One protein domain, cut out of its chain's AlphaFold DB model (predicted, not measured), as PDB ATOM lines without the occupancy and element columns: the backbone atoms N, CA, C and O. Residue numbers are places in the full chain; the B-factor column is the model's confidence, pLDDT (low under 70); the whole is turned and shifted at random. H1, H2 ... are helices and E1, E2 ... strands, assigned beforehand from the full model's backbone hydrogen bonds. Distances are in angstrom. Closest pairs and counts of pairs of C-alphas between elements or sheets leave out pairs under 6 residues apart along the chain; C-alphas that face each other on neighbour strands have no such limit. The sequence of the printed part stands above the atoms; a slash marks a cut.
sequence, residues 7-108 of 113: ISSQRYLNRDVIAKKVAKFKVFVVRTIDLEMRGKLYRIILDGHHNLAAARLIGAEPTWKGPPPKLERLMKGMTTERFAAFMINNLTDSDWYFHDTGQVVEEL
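What this domain is: This is residues 7 to 108 of the 113 residues of an uncharacterized protein of Pseudomonas putida ND6 (UniProt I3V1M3). A long two-stranded hairpin, E1 and E2, with the short E3 beside the first part of E1, makes a narrow sheet; H1 and H2 cross steeply and pack on each other toward one end of the domain, and H3 and H4 lie toward the other. After H4 the last 19 residues have no named element, and a short pairing ties residues 97 to 98 to residues 7 to 8. The printed part has 102 residues, in the order H1 E1 E2 H2 E3 H3 H4; the mixed sheet runs E2 E1 E3 and the class is mixed, helices and strands. It is compact, with a radius of gyration of the C-alphas of 14.3 A and spans of 41 by 29 by 20 A.

Where its parts are: After residues 7 to 14, H1 holds residues 15 to 24, 14.3 A long, from C-alpha 15 at (-14.921, 4.448, 9.128). E1 is residues 29 to 37, 24.3 A, and E2 residues 40 to 47, 21.3 A. H2 is residues 49 to 57, E3 63 to 65 and H3 69 to 76. H4, residues 80 to 89, 14.3 A, ends at C-alpha 89 (-31.700, 16.065, -9.998).

How they stand to each other: E1 pairs antiparallel with E2 over its residues 31 to 37, N 35 and O 42 at 2.9 A. It pairs parallel with E3 over residues 29 to 31, N 32 and O 65 at 2.8 A. H2 is on the sheet, over E1, and stands up from it at 48 degrees. H1 touches H2 at a steep tilt of 66 degrees, closest at the C-alphas of Ile 18 and Ala 54, 5.2 A. H4 only grazes the sheet with residues 80 to 88; the closest C-alphas of E1 and H4 are those of Met 37 and Ala 84, 5.5 A. H3 is not on the sheet and is close to H4 but not clearly touching, the C-alphas of Met 75 and Phe 83 being 6.6 A apart. In H1, H2, H3 and H4 every O i to N i+4 pair is within hydrogen-bond range.

The domain as a whole: The C-alphas farthest apart, those of Ala 23 and Thr 79, are 41.7 A apart. The printed part has no cut, and the links between named elements are tight. The mean pLDDT of the printed part is 96.8, and no printed residue is under 70.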
ATOM      1  N   ILE A   7     -16.337  15.815  -8.407       98.56
ATOM      2  CA  ILE A   7     -17.538  16.127  -7.627       98.56
ATOM      3  C   ILE A   7     -18.282  14.870  -7.173       98.56
ATOM      4  O   ILE A   7     -18.157  13.790  -7.761       98.56
ATOM      5  N   SER A   8     -19.087  15.015  -6.123       98.44
ATOM      6  CA  SER A   8     -20.020  13.983  -5.672       98.44
ATOM      7  C   SER A   8     -21.270  14.582  -5.027       98.44
ATOM      8  O   SER A   8     -21.260  15.746  -4.650       98.44
ATOM      9  N   SER A   9     -22.325  13.779  -4.898       97.94
ATOM     10  CA  SER A   9     -23.536  14.058  -4.111       97.94
ATOM     11  C   SER A   9     -23.716  13.053  -2.961       97.94
ATOM     12  O   SER A   9     -24.805  12.924  -2.401       97.94
ATOM     13  N   GLN A  10     -22.651  12.303  -2.636       97.69
ATOM     14  CA  GLN A  10     -22.576  11.414  -1.476       97.69
ATOM     15  C   GLN A  10     -21.470  11.882  -0.521       97.69
ATOM     16  O   GLN A  10     -20.300  11.962  -0.911       97.69
ATOM     17  N   ARG A  11     -21.811  12.144   0.739       96.81
ATOM     18  CA  ARG A  11     -20.888  12.512   1.826       96.81
ATOM     19  C   ARG A  11     -20.697  11.393   2.833       96.81
ATOM     20  O   ARG A  11     -19.666  11.357   3.506       96.81
ATOM     21  N   TYR A  12     -21.657  10.480   2.954       97.50
ATOM     22  CA  TYR A  12     -21.577   9.409   3.930       97.50
ATOM     23  C   TYR A  12     -20.347   8.517   3.703       97.50
ATOM     24  O   TYR A  12     -20.140   7.927   2.635       97.50
ATOM     25  N   LEU A  13     -19.552   8.371   4.765       97.69
ATOM     26  CA  LEU A  13     -18.381   7.510   4.839       97.69
ATOM     27  C   LEU A  13     -18.416   6.696   6.135       97.69
ATOM     28  O   LEU A  13     -18.515   7.242   7.230       97.69
ATOM     29  N   ASN A  14     -18.279   5.376   6.013       98.25
ATOM     30  CA  ASN A  14     -18.220   4.475   7.153       98.25
ATOM     31  C   ASN A  14     -16.751   4.175   7.485       98.25
ATOM     32  O   ASN A  14     -16.030   3.590   6.671       98.25
ATOM     33  N   ARG A  15     -16.318   4.574   8.685       97.69
ATOM     34  CA  ARG A  15     -14.921   4.448   9.128       97.69
ATOM     35  C   ARG A  15     -14.456   2.995   9.217       97.69
ATOM     36  O   ARG A  15     -13.344   2.701   8.786       97.69
ATOM     37  N   ASP A  16     -15.309   2.078   9.667       98.25
ATOM     38  CA  ASP A  16     -14.959   0.657   9.775       98.25
ATOM     39  C   ASP A  16     -14.776   0.013   8.400       98.25
ATOM     40  O   ASP A  16     -13.880  -0.808   8.197       98.25
ATOM     41  N   VAL A  17     -15.606   0.395   7.425       98.12
ATOM     42  CA  VAL A  17     -15.463  -0.052   6.032       98.12
ATOM     43  C   VAL A  17     -14.151   0.457   5.439       98.12
ATOM     44  O   VAL A  17     -13.447  -0.310   4.782       98.12
ATOM     45  N   ILE A  18     -13.796   1.718   5.694       98.25
ATOM     46  CA  ILE A  18     -12.529   2.308   5.243       98.25
ATOM     47  C   ILE A  18     -11.342   1.576   5.875       98.25
ATOM     48  O   ILE A  18     -10.460   1.117   5.151       98.25
ATOM     49  N   ALA A  19     -11.345   1.385   7.197       97.94
ATOM     50  CA  ALA A  19     -10.279   0.683   7.909       97.94
ATOM     51  C   ALA A  19     -10.097  -0.756   7.394       97.94
ATOM     52  O   ALA A  19      -8.979  -1.189   7.111       97.94
ATOM     53  N   LYS A  20     -11.202  -1.484   7.171       97.69
ATOM     54  CA  LYS A  20     -11.173  -2.831   6.574       97.69
ATOM     55  C   LYS A  20     -10.579  -2.831   5.165       97.69
ATOM     56  O   LYS A  20      -9.878  -3.777   4.816       97.69
ATOM     57  N   LYS A  21     -10.867  -1.809   4.352       97.62
ATOM     58  CA  LYS A  21     -10.314  -1.670   2.996       97.62
ATOM     59  C   LYS A  21      -8.819  -1.386   3.036       97.62
ATOM     60  O   LYS A  21      -8.083  -2.089   2.360       97.62
ATOM     61  N   VAL A  22      -8.370  -0.449   3.872       97.56
ATOM     62  CA  VAL A  22      -6.939  -0.163   4.069       97.56
ATOM     63  C   VAL A  22      -6.164  -1.418   4.467       97.56
ATOM     64  O   VAL A  22      -5.122  -1.704   3.889       97.56
ATOM     65  N   ALA A  23      -6.696  -2.209   5.400       96.88
ATOM     66  CA  ALA A  23      -6.014  -3.404   5.884       96.88
ATOM     67  C   ALA A  23      -5.945  -4.553   4.859       96.88
ATOM     68  O   ALA A  23      -5.087  -5.424   4.975       96.88
ATOM     69  N   LYS A  24      -6.875  -4.615   3.894       96.06
ATOM     70  CA  LYS A  24      -7.066  -5.806   3.044       96.06
ATOM     71  C   LYS A  24      -6.813  -5.574   1.560       96.06
ATOM     72  O   LYS A  24      -6.511  -6.529   0.846       96.06
ATOM     73  N   PHE A  25      -7.037  -4.365   1.056       94.44
ATOM     74  CA  PHE A  25      -7.084  -4.113  -0.382       94.44
ATOM     75  C   PHE A  25      -5.724  -3.628  -0.876       94.44
ATOM     76  O   PHE A  25      -5.099  -2.767  -0.273       94.44
ATOM     77  N   LYS A  26      -5.297  -4.168  -2.021       93.50
ATOM     78  CA  LYS A  26      -4.110  -3.701  -2.756       93.50
ATOM     79  C   LYS A  26      -4.456  -2.709  -3.870       93.50
ATOM     80  O   LYS A  26      -3.575  -2.043  -4.393       93.50
ATOM     81  N   VAL A  27      -5.730  -2.657  -4.267       95.88
ATOM     82  CA  VAL A  27      -6.238  -1.831  -5.368       95.88
ATOM     83  C   VAL A  27      -7.542  -1.174  -4.930       95.88
ATOM     84  O   VAL A  27      -8.459  -1.851  -4.460       95.88
ATOM     85  N   PHE A  28      -7.642   0.138  -5.133       98.19
ATOM     86  CA  PHE A  28      -8.806   0.943  -4.772       98.19
ATOM     87  C   PHE A  28      -9.505   1.421  -6.038       98.19
ATOM     88  O   PHE A  28      -9.128   2.427  -6.627       98.19
ATOM     89  N   VAL A  29     -10.510   0.677  -6.494       98.12
ATOM     90  CA  VAL A  29     -11.253   1.050  -7.705       98.12
ATOM     91  C   VAL A  29     -12.264   2.145  -7.382       98.12
ATOM     92  O   VAL A  29     -13.071   1.978  -6.464       98.12
ATOM     93  N   VAL A  30     -12.248   3.216  -8.172       98.44
ATOM     94  CA  VAL A  30     -13.218   4.315  -8.124       98.44
ATOM     95  C   VAL A  30     -13.809   4.475  -9.517       98.44
ATOM     96  O   VAL A  30     -13.069   4.549 -10.500       98.44
ATOM     97  N   ARG A  31     -15.140   4.471  -9.623       98.44
ATOM     98  CA  ARG A  31     -15.826   4.620 -10.909       98.44
ATOM     99  C   ARG A  31     -16.272   6.052 -11.098       98.44
ATOM    100  O   ARG A  31     -16.914   6.619 -10.217       98.44
ATOM    101  N   THR A  32     -15.963   6.602 -12.261       98.25
ATOM    102  CA  THR A  32     -16.269   7.982 -12.605       98.25
ATOM    103  C   THR A  32     -16.885   8.101 -13.987       98.25
ATOM    104  O   THR A  32     -16.775   7.205 -14.826       98.25
ATOM    105  N   ILE A  33     -17.508   9.249 -14.219       97.50
ATOM    106  CA  ILE A  33     -17.886   9.730 -15.544       97.50
ATOM    107  C   ILE A  33     -17.504  11.196 -15.667       97.50
ATOM    108  O   ILE A  33     -17.659  11.945 -14.706       97.50
ATOM    109  N   ASP A  34     -17.038  11.596 -16.844       97.62
ATOM    110  CA  ASP A  34     -16.885  13.005 -17.177       97.62
ATOM    111  C   ASP A  34     -18.171  13.444 -17.904       97.62
ATOM    112  O   ASP A  34     -18.566  12.822 -18.893       97.62
ATOM    113  N   LEU A  35     -18.871  14.445 -17.366       97.31
ATOM    114  CA  LEU A  35     -20.181  14.892 -17.851       97.31
ATOM    115  C   LEU A  35     -20.282  16.416 -17.815       97.31
ATOM    116  O   LEU A  35     -19.951  17.046 -16.809       97.31
ATOM    117  N   GLU A  36     -20.761  17.001 -18.912       97.62
ATOM    118  CA  GLU A  36     -21.111  18.416 -18.944       97.62
ATOM    119  C   GLU A  36     -22.468  18.635 -18.270       97.62
ATOM    120  O   GLU A  36     -23.469  18.020 -18.634       97.62
ATOM    121  N   MET A  37     -22.497  19.515 -17.271       96.81
ATOM    122  CA  MET A  37     -23.707  19.900 -16.553       96.81
ATOM    123  C   MET A  37     -23.760  21.422 -16.464       96.81
ATOM    124  O   MET A  37     -22.834  22.046 -15.952       96.81
ATOM    125  N   ARG A  38     -24.836  22.018 -16.996       95.25
ATOM    126  CA  ARG A  38     -25.025  23.482 -17.075       95.25
ATOM    127  C   ARG A  38     -23.802  24.209 -17.681       95.25
ATOM    128  O   ARG A  38     -23.362  25.230 -17.169       95.25
ATOM    129  N   GLY A  39     -23.254  23.663 -18.774       94.94
ATOM    130  CA  GLY A  39     -22.171  24.279 -19.555       94.94
ATOM    131  C   GLY A  39     -20.759  24.112 -18.983       94.94
ATOM    132  O   GLY A  39     -19.822  24.730 -19.485       94.94
ATOM    133  N   LYS A  40     -20.580  23.292 -17.938       97.00
ATOM    134  CA  LYS A  40     -19.269  23.011 -17.339       97.00
ATOM    135  C   LYS A  40     -19.034  21.511 -17.210       97.00
ATOM    136  O   LYS A  40     -19.926  20.762 -16.813       97.00
ATOM    137  N   LEU A  41     -17.826  21.076 -17.566       97.75
ATOM    138  CA  LEU A  41     -17.407  19.678 -17.501       97.75
ATOM    139  C   LEU A  41     -16.942  19.324 -16.085       97.75
ATOM    140  O   LEU A  41     -16.046  19.973 -15.541       97.75
ATOM    141  N   TYR A  42     -17.505  18.257 -15.526       98.38
ATOM    142  CA  TYR A  42     -17.130  17.714 -14.221       98.38
ATOM    143  C   TYR A  42     -16.768  16.245 -14.325       98.38
ATOM    144  O   TYR A  42     -17.326  15.526 -15.151       98.38
ATOM    145  N   ARG A  43     -15.902  15.782 -13.423       98.38
ATOM    146  CA  ARG A  43     -15.695  14.361 -13.166       98.38
ATOM    147  C   ARG A  43     -16.536  13.955 -11.966       98.38
ATOM    148  O   ARG A  43     -16.302  14.412 -10.854       98.38
ATOM    149  N   ILE A  44     -17.501  13.076 -12.168       98.12
ATOM    150  CA  ILE A  44     -18.451  12.656 -11.138       98.12
ATOM    151  C   ILE A  44     -18.008  11.320 -10.552       98.12
ATOM    152  O   ILE A  44     -17.763  10.378 -11.306       98.12
ATOM    153  N   ILE A  45     -17.953  11.202  -9.222       98.38
ATOM    154  CA  ILE A  45     -17.813   9.902  -8.548       98.38
ATOM    155  C   ILE A  45     -19.159   9.178  -8.581       98.38
ATOM    156  O   ILE A  45     -20.137   9.651  -8.005       98.38
ATOM    157  N   LEU A  46     -19.185   8.013  -9.226       97.44
ATOM    158  CA  LEU A  46     -20.359   7.147  -9.338       97.44
ATOM    159  C   LEU A  46     -20.368   6.034  -8.289       97.44
ATOM    160  O   LEU A  46     -21.431   5.611  -7.848       97.44
ATOM    161  N   ASP A  47     -19.187   5.517  -7.949       97.06
ATOM    162  CA  ASP A  47     -19.007   4.434  -6.983       97.06
ATOM    163  C   ASP A  47     -17.559   4.418  -6.467       97.06
ATOM    164  O   ASP A  47     -16.628   4.865  -7.145       97.06
ATOM    165  N   GLY A  48     -17.355   3.847  -5.282       97.50
ATOM    166  CA  GLY A  48     -16.041   3.672  -4.674       97.50
ATOM    167  C   GLY A  48     -15.634   4.768  -3.689       97.50
ATOM    168  O   GLY A  48     -14.445   4.892  -3.417       97.50
ATOM    169  N   HIS A  49     -16.561   5.524  -3.094       98.31
ATOM    170  CA  HIS A  49     -16.240   6.582  -2.116       98.31
ATOM    171  C   HIS A  49     -15.383   6.089  -0.947       98.31
ATOM    172  O   HIS A  49     -14.360   6.695  -0.634       98.31
ATOM    173  N   HIS A  50     -15.714   4.941  -0.342       98.44
ATOM    174  CA  HIS A  50     -14.866   4.365   0.715       98.44
ATOM    175  C   HIS A  50     -13.525   3.847   0.181       98.44
ATOM    176  O   HIS A  50     -12.560   3.818   0.937       98.44
ATOM    177  N   ASN A  51     -13.444   3.430  -1.090       98.31
ATOM    178  CA  ASN A  51     -12.164   3.069  -1.712       98.31
ATOM    179  C   ASN A  51     -11.292   4.313  -1.904       98.31
ATOM    180  O   ASN A  51     -10.112   4.260  -1.584       98.31
ATOM    181  N   LEU A  52     -11.865   5.425  -2.374       98.25
ATOM    182  CA  LEU A  52     -11.154   6.691  -2.534       98.25
ATOM    183  C   LEU A  52     -10.659   7.221  -1.184       98.25
ATOM    184  O   LEU A  52      -9.500   7.607  -1.063       98.25
ATOM    185  N   ALA A  53     -11.510   7.177  -0.155       97.94
ATOM    186  CA  ALA A  53     -11.127   7.550   1.203       97.94
ATOM    187  C   ALA A  53     -10.009   6.647   1.756       97.94
ATOM    188  O   ALA A  53      -9.053   7.149   2.341       97.94
ATOM    189  N   ALA A  54     -10.091   5.329   1.536       98.44
ATOM    190  CA  ALA A  54      -9.055   4.384   1.953       98.44
ATOM    191  C   ALA A  54      -7.721   4.611   1.224       98.44
ATOM    192  O   ALA A  54      -6.680   4.617   1.871       98.44
ATOM    193  N   ALA A  55      -7.752   4.845  -0.091       98.00
ATOM    194  CA  ALA A  55      -6.565   5.140  -0.890       98.00
ATOM    195  C   ALA A  55      -5.864   6.411  -0.387       98.00
ATOM    196  O   ALA A  55      -4.677   6.378  -0.066       98.00
ATOM    197  N   ARG A  56      -6.629   7.500  -0.200       96.31
ATOM    198  CA  ARG A  56      -6.130   8.771   0.349       96.31
ATOM    199  C   ARG A  56      -5.523   8.605   1.743       96.31
ATOM    200  O   ARG A  56      -4.476   9.180   2.010       96.31
ATOM    201  N   LEU A  57      -6.143   7.799   2.610       97.12
ATOM    202  CA  LEU A  57      -5.669   7.577   3.981       97.12
ATOM    203  C   LEU A  57      -4.255   6.975   4.039       97.12
ATOM    204  O   LEU A  57      -3.526   7.245   4.988       97.12
ATOM    205  N   ILE A  58      -3.862   6.185   3.037       97.19
ATOM    206  CA  ILE A  58      -2.526   5.572   2.960       97.19
ATOM    207  C   ILE A  58      -1.622   6.194   1.889       97.19
ATOM    208  O   ILE A  58      -0.568   5.638   1.591       97.19
ATOM    209  N   GLY A  59      -2.033   7.309   1.278       96.69
ATOM    210  CA  GLY A  59      -1.284   7.949   0.194       96.69
ATOM    211  C   GLY A  59      -1.165   7.102  -1.080       96.69
ATOM    212  O   GLY A  59      -0.206   7.264  -1.829       96.69
ATOM    213  N   ALA A  60      -2.101   6.181  -1.322       96.94
ATOM    214  CA  ALA A  60      -2.141   5.375  -2.538       96.94
ATOM    215  C   ALA A  60      -3.000   6.037  -3.621       96.94
ATOM    216  O   ALA A  60      -4.044   6.626  -3.338       96.94
ATOM    217  N   GLU A  61      -2.607   5.848  -4.880       96.50
ATOM    218  CA  GLU A  61      -3.413   6.260  -6.027       96.50
ATOM    219  C   GLU A  61      -4.546   5.253  -6.295       96.50
ATOM    220  O   GLU A  61      -4.301   4.040  -6.381       96.50
ATOM    221  N   PRO A  62      -5.804   5.707  -6.445       97.50
ATOM    222  CA  PRO A  62      -6.896   4.830  -6.832       97.50
ATOM    223  C   PRO A  62      -6.817   4.456  -8.318       97.50
ATOM    224  O   PRO A  62      -6.294   5.174  -9.166       97.50
ATOM    225  N   THR A  63      -7.430   3.328  -8.666       98.19
ATOM    226  CA  THR A  63      -7.676   2.956 -10.058       98.19
ATOM    227  C   THR A  63      -8.992   3.558 -10.524       98.19
ATOM    228  O   THR A  63     -10.071   3.066 -10.176       98.19
ATOM    229  N   TRP A  64      -8.898   4.592 -11.351       97.50
ATOM    230  CA  TRP A  64     -10.045   5.214 -12.003       97.50
ATOM    231  C   TRP A  64     -10.591   4.311 -13.110       97.50
ATOM    232  O   TRP A  64      -9.857   3.863 -13.991       97.50
ATOM    233  N   LYS A  65     -11.892   4.029 -13.066       98.06
ATOM    234  CA  LYS A  65     -12.610   3.289 -14.110       98.06
ATOM    235  C   LYS A  65     -13.806   4.089 -14.593       98.06
ATOM    236  O   LYS A  65     -14.361   4.890 -13.851       98.06
ATOM    237  N   GLY A  66     -14.232   3.812 -15.820       97.06
ATOM    238  CA  GLY A  66     -15.469   4.361 -16.355       97.06
ATOM    239  C   GLY A  66     -16.727   3.876 -15.613       97.06
ATOM    240  O   GLY A  66     -16.645   3.092 -14.645       97.06
ATOM    241  N   PRO A  67     -17.901   4.306 -16.097       96.94
ATOM    242  CA  PRO A  67     -19.187   3.966 -15.512       96.94
ATOM    243  C   PRO A  67     -19.386   2.451 -15.339       96.94
ATOM    244  O   PRO A  67     -18.800   1.640 -16.059       96.94
ATOM    245  N   PRO A  68     -20.197   2.006 -14.364       95.06
ATOM    246  CA  PRO A  68     -20.589   0.605 -14.296       95.06
ATOM    247  C   PRO A  68     -21.486   0.244 -15.500       95.06
ATOM    248  O   PRO A  68     -22.270   1.088 -15.937       95.06
ATOM    249  N   PRO A  69     -21.485  -1.019 -15.977       94.38
ATOM    250  CA  PRO A  69     -22.232  -1.417 -17.180       94.38
ATOM    251  C   PRO A  69     -23.729  -1.074 -17.152       94.38
ATOM    252  O   PRO A  69     -24.335  -0.805 -18.187       94.38
ATOM    253  N   LYS A  70     -24.349  -1.070 -15.962       93.75
ATOM    254  CA  LYS A  70     -25.753  -0.668 -15.793       93.75
ATOM    255  C   LYS A  70     -25.970   0.807 -16.152       93.75
ATOM    256  O   LYS A  70     -26.953   1.113 -16.820       93.75
ATOM    257  N   LEU A  71     -25.063   1.695 -15.739       94.44
ATOM    258  CA  LEU A  71     -25.154   3.119 -16.057       94.44
ATOM    259  C   LEU A  71     -24.828   3.375 -17.530       94.44
ATOM    260  O   LEU A  71     -25.543   4.130 -18.175       94.44
ATOM    261  N   GLU A  72     -23.840   2.675 -18.097       95.06
ATOM    262  CA  GLU A  72     -23.533   2.769 -19.533       95.06
ATOM    263  C   GLU A  72     -24.750   2.433 -20.407       95.06
ATOM    264  O   GLU A  72     -25.001   3.088 -21.416       95.06
ATOM    265  N   ARG A  73     -25.538   1.421 -20.019       95.12
ATOM    266  CA  ARG A  73     -26.790   1.077 -20.713       95.12
ATOM    267  C   ARG A  73     -27.840   2.181 -20.599       95.12
ATOM    268  O   ARG A  73     -28.505   2.455 -21.590       95.12
ATOM    269  N   LEU A  74     -27.975   2.809 -19.428       93.31
ATOM    270  CA  LEU A  74     -28.888   3.941 -19.234       93.31
ATOM    271  C   LEU A  74     -28.489   5.123 -20.127       93.31
ATOM    272  O   LEU A  74     -29.337   5.676 -20.819       93.31
ATOM    273  N   MET A  75     -27.196   5.456 -20.161       94.38
ATOM    274  CA  MET A  75     -26.658   6.542 -20.985       94.38
ATOM    275  C   MET A  75     -26.943   6.333 -22.474       94.38
ATOM    276  O   MET A  75     -27.331   7.270 -23.155       94.38
ATOM    277  N   LYS A  76     -26.820   5.098 -22.980       94.31
ATOM    278  CA  LYS A  76     -27.130   4.769 -24.385       94.31
ATOM    279  C   LYS A  76     -28.597   5.001 -24.765       94.31
ATOM    280  O   LYS A  76     -28.896   5.114 -25.947       94.31
ATOM    281  N   GLY A  77     -29.505   5.037 -23.788       95.19
ATOM    282  CA  GLY A  77     -30.934   5.279 -24.002       95.19
ATOM    283  C   GLY A  77     -31.356   6.746 -23.878       95.19
ATOM    284  O   GLY A  77     -32.550   7.034 -23.957       95.19
ATOM    285  N   MET A  78     -30.422   7.671 -23.642       95.75
ATOM    286  CA  MET A  78     -30.704   9.085 -23.387       95.75
ATOM    287  C   MET A  78     -29.793   9.988 -24.220       95.75
ATOM    288  O   MET A  78     -28.678   9.612 -24.568       95.75
ATOM    289  N   THR A  79     -30.253  11.206 -24.514       96.38
ATOM    290  CA  THR A  79     -29.340  12.258 -24.984       96.38
ATOM    291  C   THR A  79     -28.470  12.734 -23.823       96.38
ATOM    292  O   THR A  79     -28.842  12.572 -22.654       96.38
ATOM    293  N   THR A  80     -27.329  13.350 -24.130       93.94
ATOM    294  CA  THR A  80     -26.419  13.900 -23.116       93.94
ATOM    295  C   THR A  80     -27.129  14.908 -22.212       93.94
ATOM    296  O   THR A  80     -26.952  14.868 -21.000       93.94
ATOM    297  N   GLU A  81     -28.006  15.744 -22.767       95.25
ATOM    298  CA  GLU A  81     -28.751  16.775 -22.035       95.25
ATOM    299  C   GLU A  81     -29.751  16.146 -21.062       95.25
ATOM    300  O   GLU A  81     -29.849  16.557 -19.905       95.25
ATOM    301  N   ARG A  82     -30.472  15.104 -21.505       96.94
ATOM    302  CA  ARG A  82     -31.401  14.365 -20.637       96.94
ATOM    303  C   ARG A  82     -30.659  13.643 -19.523       96.94
ATOM    304  O   ARG A  82     -31.150  13.610 -18.396       96.94
ATOM    305  N   PHE A  83     -29.486  13.089 -19.819       96.69
ATOM    306  CA  PHE A  83     -28.658  12.435 -18.816       96.69
ATOM    307  C   PHE A  83     -28.069  13.441 -17.814       96.69
ATOM    308  O   PHE A  83     -28.128  13.197 -16.614       96.69
ATOM    309  N   ALA A  84     -27.593  14.603 -18.269       96.69
ATOM    310  CA  ALA A  84     -27.139  15.687 -17.399       96.69
ATOM    311  C   ALA A  84     -28.261  16.176 -16.474       96.69
ATOM    312  O   ALA A  84     -28.064  16.266 -15.266       96.69
ATOM    313  N   ALA A  85     -29.465  16.407 -17.008       95.44
ATOM    314  CA  ALA A  85     -30.628  16.766 -16.201       95.44
ATOM    315  C   ALA A  85     -30.993  15.668 -15.190       95.44
ATOM    316  O   ALA A  85     -31.301  15.970 -14.038       95.44
ATOM    317  N   PHE A  86     -30.932  14.394 -15.588       95.12
ATOM    318  CA  PHE A  86     -31.132  13.274 -14.669       95.12
ATOM    319  C   PHE A  86     -30.108  13.299 -13.528       95.12
ATOM    320  O   PHE A  86     -30.503  13.231 -12.369       95.12
ATOM    321  N   MET A  87     -28.819  13.455 -13.837       96.19
ATOM    322  CA  MET A  87     -27.755  13.483 -12.830       96.19
ATOM    323  C   MET A  87     -27.891  14.681 -11.884       96.19
ATOM    324  O   MET A  87     -27.816  14.493 -10.677       96.19
ATOM    325  N   ILE A  88     -28.163  15.887 -12.395       96.25
ATOM    326  CA  ILE A  88     -28.353  17.093 -11.566       96.25
ATOM    327  C   ILE A  88     -29.430  16.867 -10.498       96.25
ATOM    328  O   ILE A  88     -29.230  17.241  -9.348       96.25
ATOM    329  N   ASN A  89     -30.540  16.228 -10.872       94.25
ATOM    330  CA  ASN A  89     -31.700  16.065  -9.998       94.25
ATOM    331  C   ASN A  89     -31.661  14.797  -9.127       94.25
ATOM    332  O   ASN A  89     -32.431  14.692  -8.175       94.25
ATOM    333  N   ASN A  90     -30.812  13.815  -9.443       93.50
ATOM    334  CA  ASN A  90     -30.755  12.534  -8.734       93.50
ATOM    335  C   ASN A  90     -29.585  12.513  -7.739       93.50
ATOM    336  O   ASN A  90     -28.539  11.901  -7.969       93.50
ATOM    337  N   LEU A  91     -29.764  13.257  -6.646       95.12
ATOM    338  CA  LEU A  91     -28.806  13.367  -5.547       95.12
ATOM    339  C   LEU A  91     -28.862  12.135  -4.633       95.12
ATOM    340  O   LEU A  91     -29.901  11.490  -4.511       95.12
ATOM    341  N   THR A  92     -27.741  11.810  -3.982       95.25
ATOM    342  CA  THR A  92     -27.655  10.636  -3.096       95.25
ATOM    343  C   THR A  92     -27.980  10.991  -1.646       95.25
ATOM    344  O   THR A  92     -28.982  10.526  -1.113       95.25
ATOM    345  N   ASP A  93     -27.143  11.803  -0.994       96.75
ATOM    346  CA  ASP A  93     -27.337  12.218   0.406       96.75
ATOM    347  C   ASP A  93     -27.038  13.710   0.655       96.75
ATOM    348  O   ASP A  93     -27.125  14.181   1.790       96.75
ATOM    349  N   SER A  94     -26.641  14.446  -0.386       96.75
ATOM    350  CA  SER A  94     -26.231  15.847  -0.313       96.75
ATOM    351  C   SER A  94     -26.287  16.521  -1.684       96.75
ATOM    352  O   SER A  94     -26.348  15.849  -2.718       96.75
ATOM    353  N   ASP A  95     -26.226  17.853  -1.694       97.56
ATOM    354  CA  ASP A  95     -25.968  18.622  -2.912       97.56
ATOM    355  C   ASP A  95     -24.635  18.224  -3.549       97.56
ATOM    356  O   ASP A  95     -23.708  17.756  -2.877       97.56
ATOM    357  N   TRP A  96     -24.514  18.471  -4.855       98.00
ATOM    358  CA  TRP A  96     -23.234  18.358  -5.541       98.00
ATOM    359  C   TRP A  96     -22.180  19.218  -4.843       98.00
ATOM    360  O   TRP A  96     -22.394  20.400  -4.584       98.00
ATOM    361  N   TYR A  97     -21.022  18.630  -4.558       98.50
ATOM    362  CA  TYR A  97     -19.892  19.320  -3.948       98.50
ATOM    363  C   TYR A  97     -18.577  18.934  -4.620       98.50
ATOM    364  O   TYR A  97     -18.418  17.813  -5.109       98.50
ATOM    365  N   PHE A  98     -17.613  19.852  -4.613       98.38
ATOM    366  CA  PHE A  98     -16.239  19.579  -5.020       98.38
ATOM    367  C   PHE A  98     -15.569  18.673  -3.991       98.38
ATOM    368  O   PHE A  98     -15.417  19.041  -2.829       98.38
ATOM    369  N   HIS A  99     -15.135  17.489  -4.412       96.69
ATOM    370  CA  HIS A  99     -14.598  16.468  -3.514       96.69
ATOM    371  C   HIS A  99     -13.268  16.876  -2.849       96.69
ATOM    372  O   HIS A  99     -12.892  16.318  -1.818       96.69
ATOM    373  N   ASP A 100     -12.558  17.850  -3.422       93.56
ATOM    374  CA  ASP A 100     -11.283  18.333  -2.886       93.56
ATOM    375  C   ASP A 100     -11.449  19.461  -1.860       93.56
ATOM    376  O   ASP A 100     -10.672  19.531  -0.912       93.56
ATOM    377  N   THR A 101     -12.471  20.314  -1.999       96.44
ATOM    378  CA  THR A 101     -12.693  21.458  -1.089       96.44
ATOM    379  C   THR A 101     -13.874  21.263  -0.141       96.44
ATOM    380  O   THR A 101     -13.992  21.964   0.858       96.44
ATOM    381  N   GLY A 102     -14.779  20.332  -0.448       97.00
ATOM    382  CA  GLY A 102     -16.040  20.142   0.266       97.00
ATOM    383  C   GLY A 102     -17.112  21.190  -0.052       97.00
ATOM    384  O   GLY A 102     -18.247  21.019   0.404       97.00
ATOM    385  N   GLN A 103     -16.781  22.230  -0.826       98.31
ATOM    386  CA  GLN A 103     -17.690  23.317  -1.187       98.31
ATOM    387  C   GLN A 103     -18.787  22.827  -2.126       98.31
ATOM    388  O   GLN A 103     -18.534  22.020  -3.021       98.31
ATOM    389  N   VAL A 104     -19.998  23.338  -1.918       98.19
ATOM    390  CA  VAL A 104     -21.149  23.078  -2.783       98.19
ATOM    391  C   VAL A 104     -20.890  23.653  -4.177       98.19
ATOM    392  O   VAL A 104     -20.292  24.717  -4.322       98.19
ATOM    393  N   VAL A 105     -21.334  22.930  -5.200       98.06
ATOM    394  CA  VAL A 105     -21.348  23.388  -6.589       98.06
ATOM    395  C   VAL A 105     -22.631  24.191  -6.789       98.06
ATOM    396  O   VAL A 105     -23.671  23.640  -7.153       98.06
ATOM    397  N   GLU A 106     -22.575  25.486  -6.479       96.62
ATOM    398  CA  GLU A 106     -23.741  26.381  -6.479       96.62
ATOM    399  C   GLU A 106     -24.472  26.376  -7.822       96.62
ATOM    400  O   GLU A 106     -25.702  26.354  -7.872       96.62
ATOM    401  N   GLU A 107     -23.723  26.303  -8.925       95.44
ATOM    402  CA  GLU A 107     -24.293  26.278 -10.263       95.44
ATOM    403  C   GLU A 107     -25.125  25.025 -10.542       95.44
ATOM    404  O   GLU A 107     -25.868  25.042 -11.513       95.44
ATOM    405  N   LEU A 108     -25.050  23.967  -9.727       96.50
ATOM    406  CA  LEU A 108     -25.839  22.735  -9.869       96.50
ATOM    407  C   LEU A 108     -26.975  22.614  -8.847       96.50
ATOM    408  O   LEU A 108     -27.690  21.612  -8.875       96.50
TER     409      LEU A 108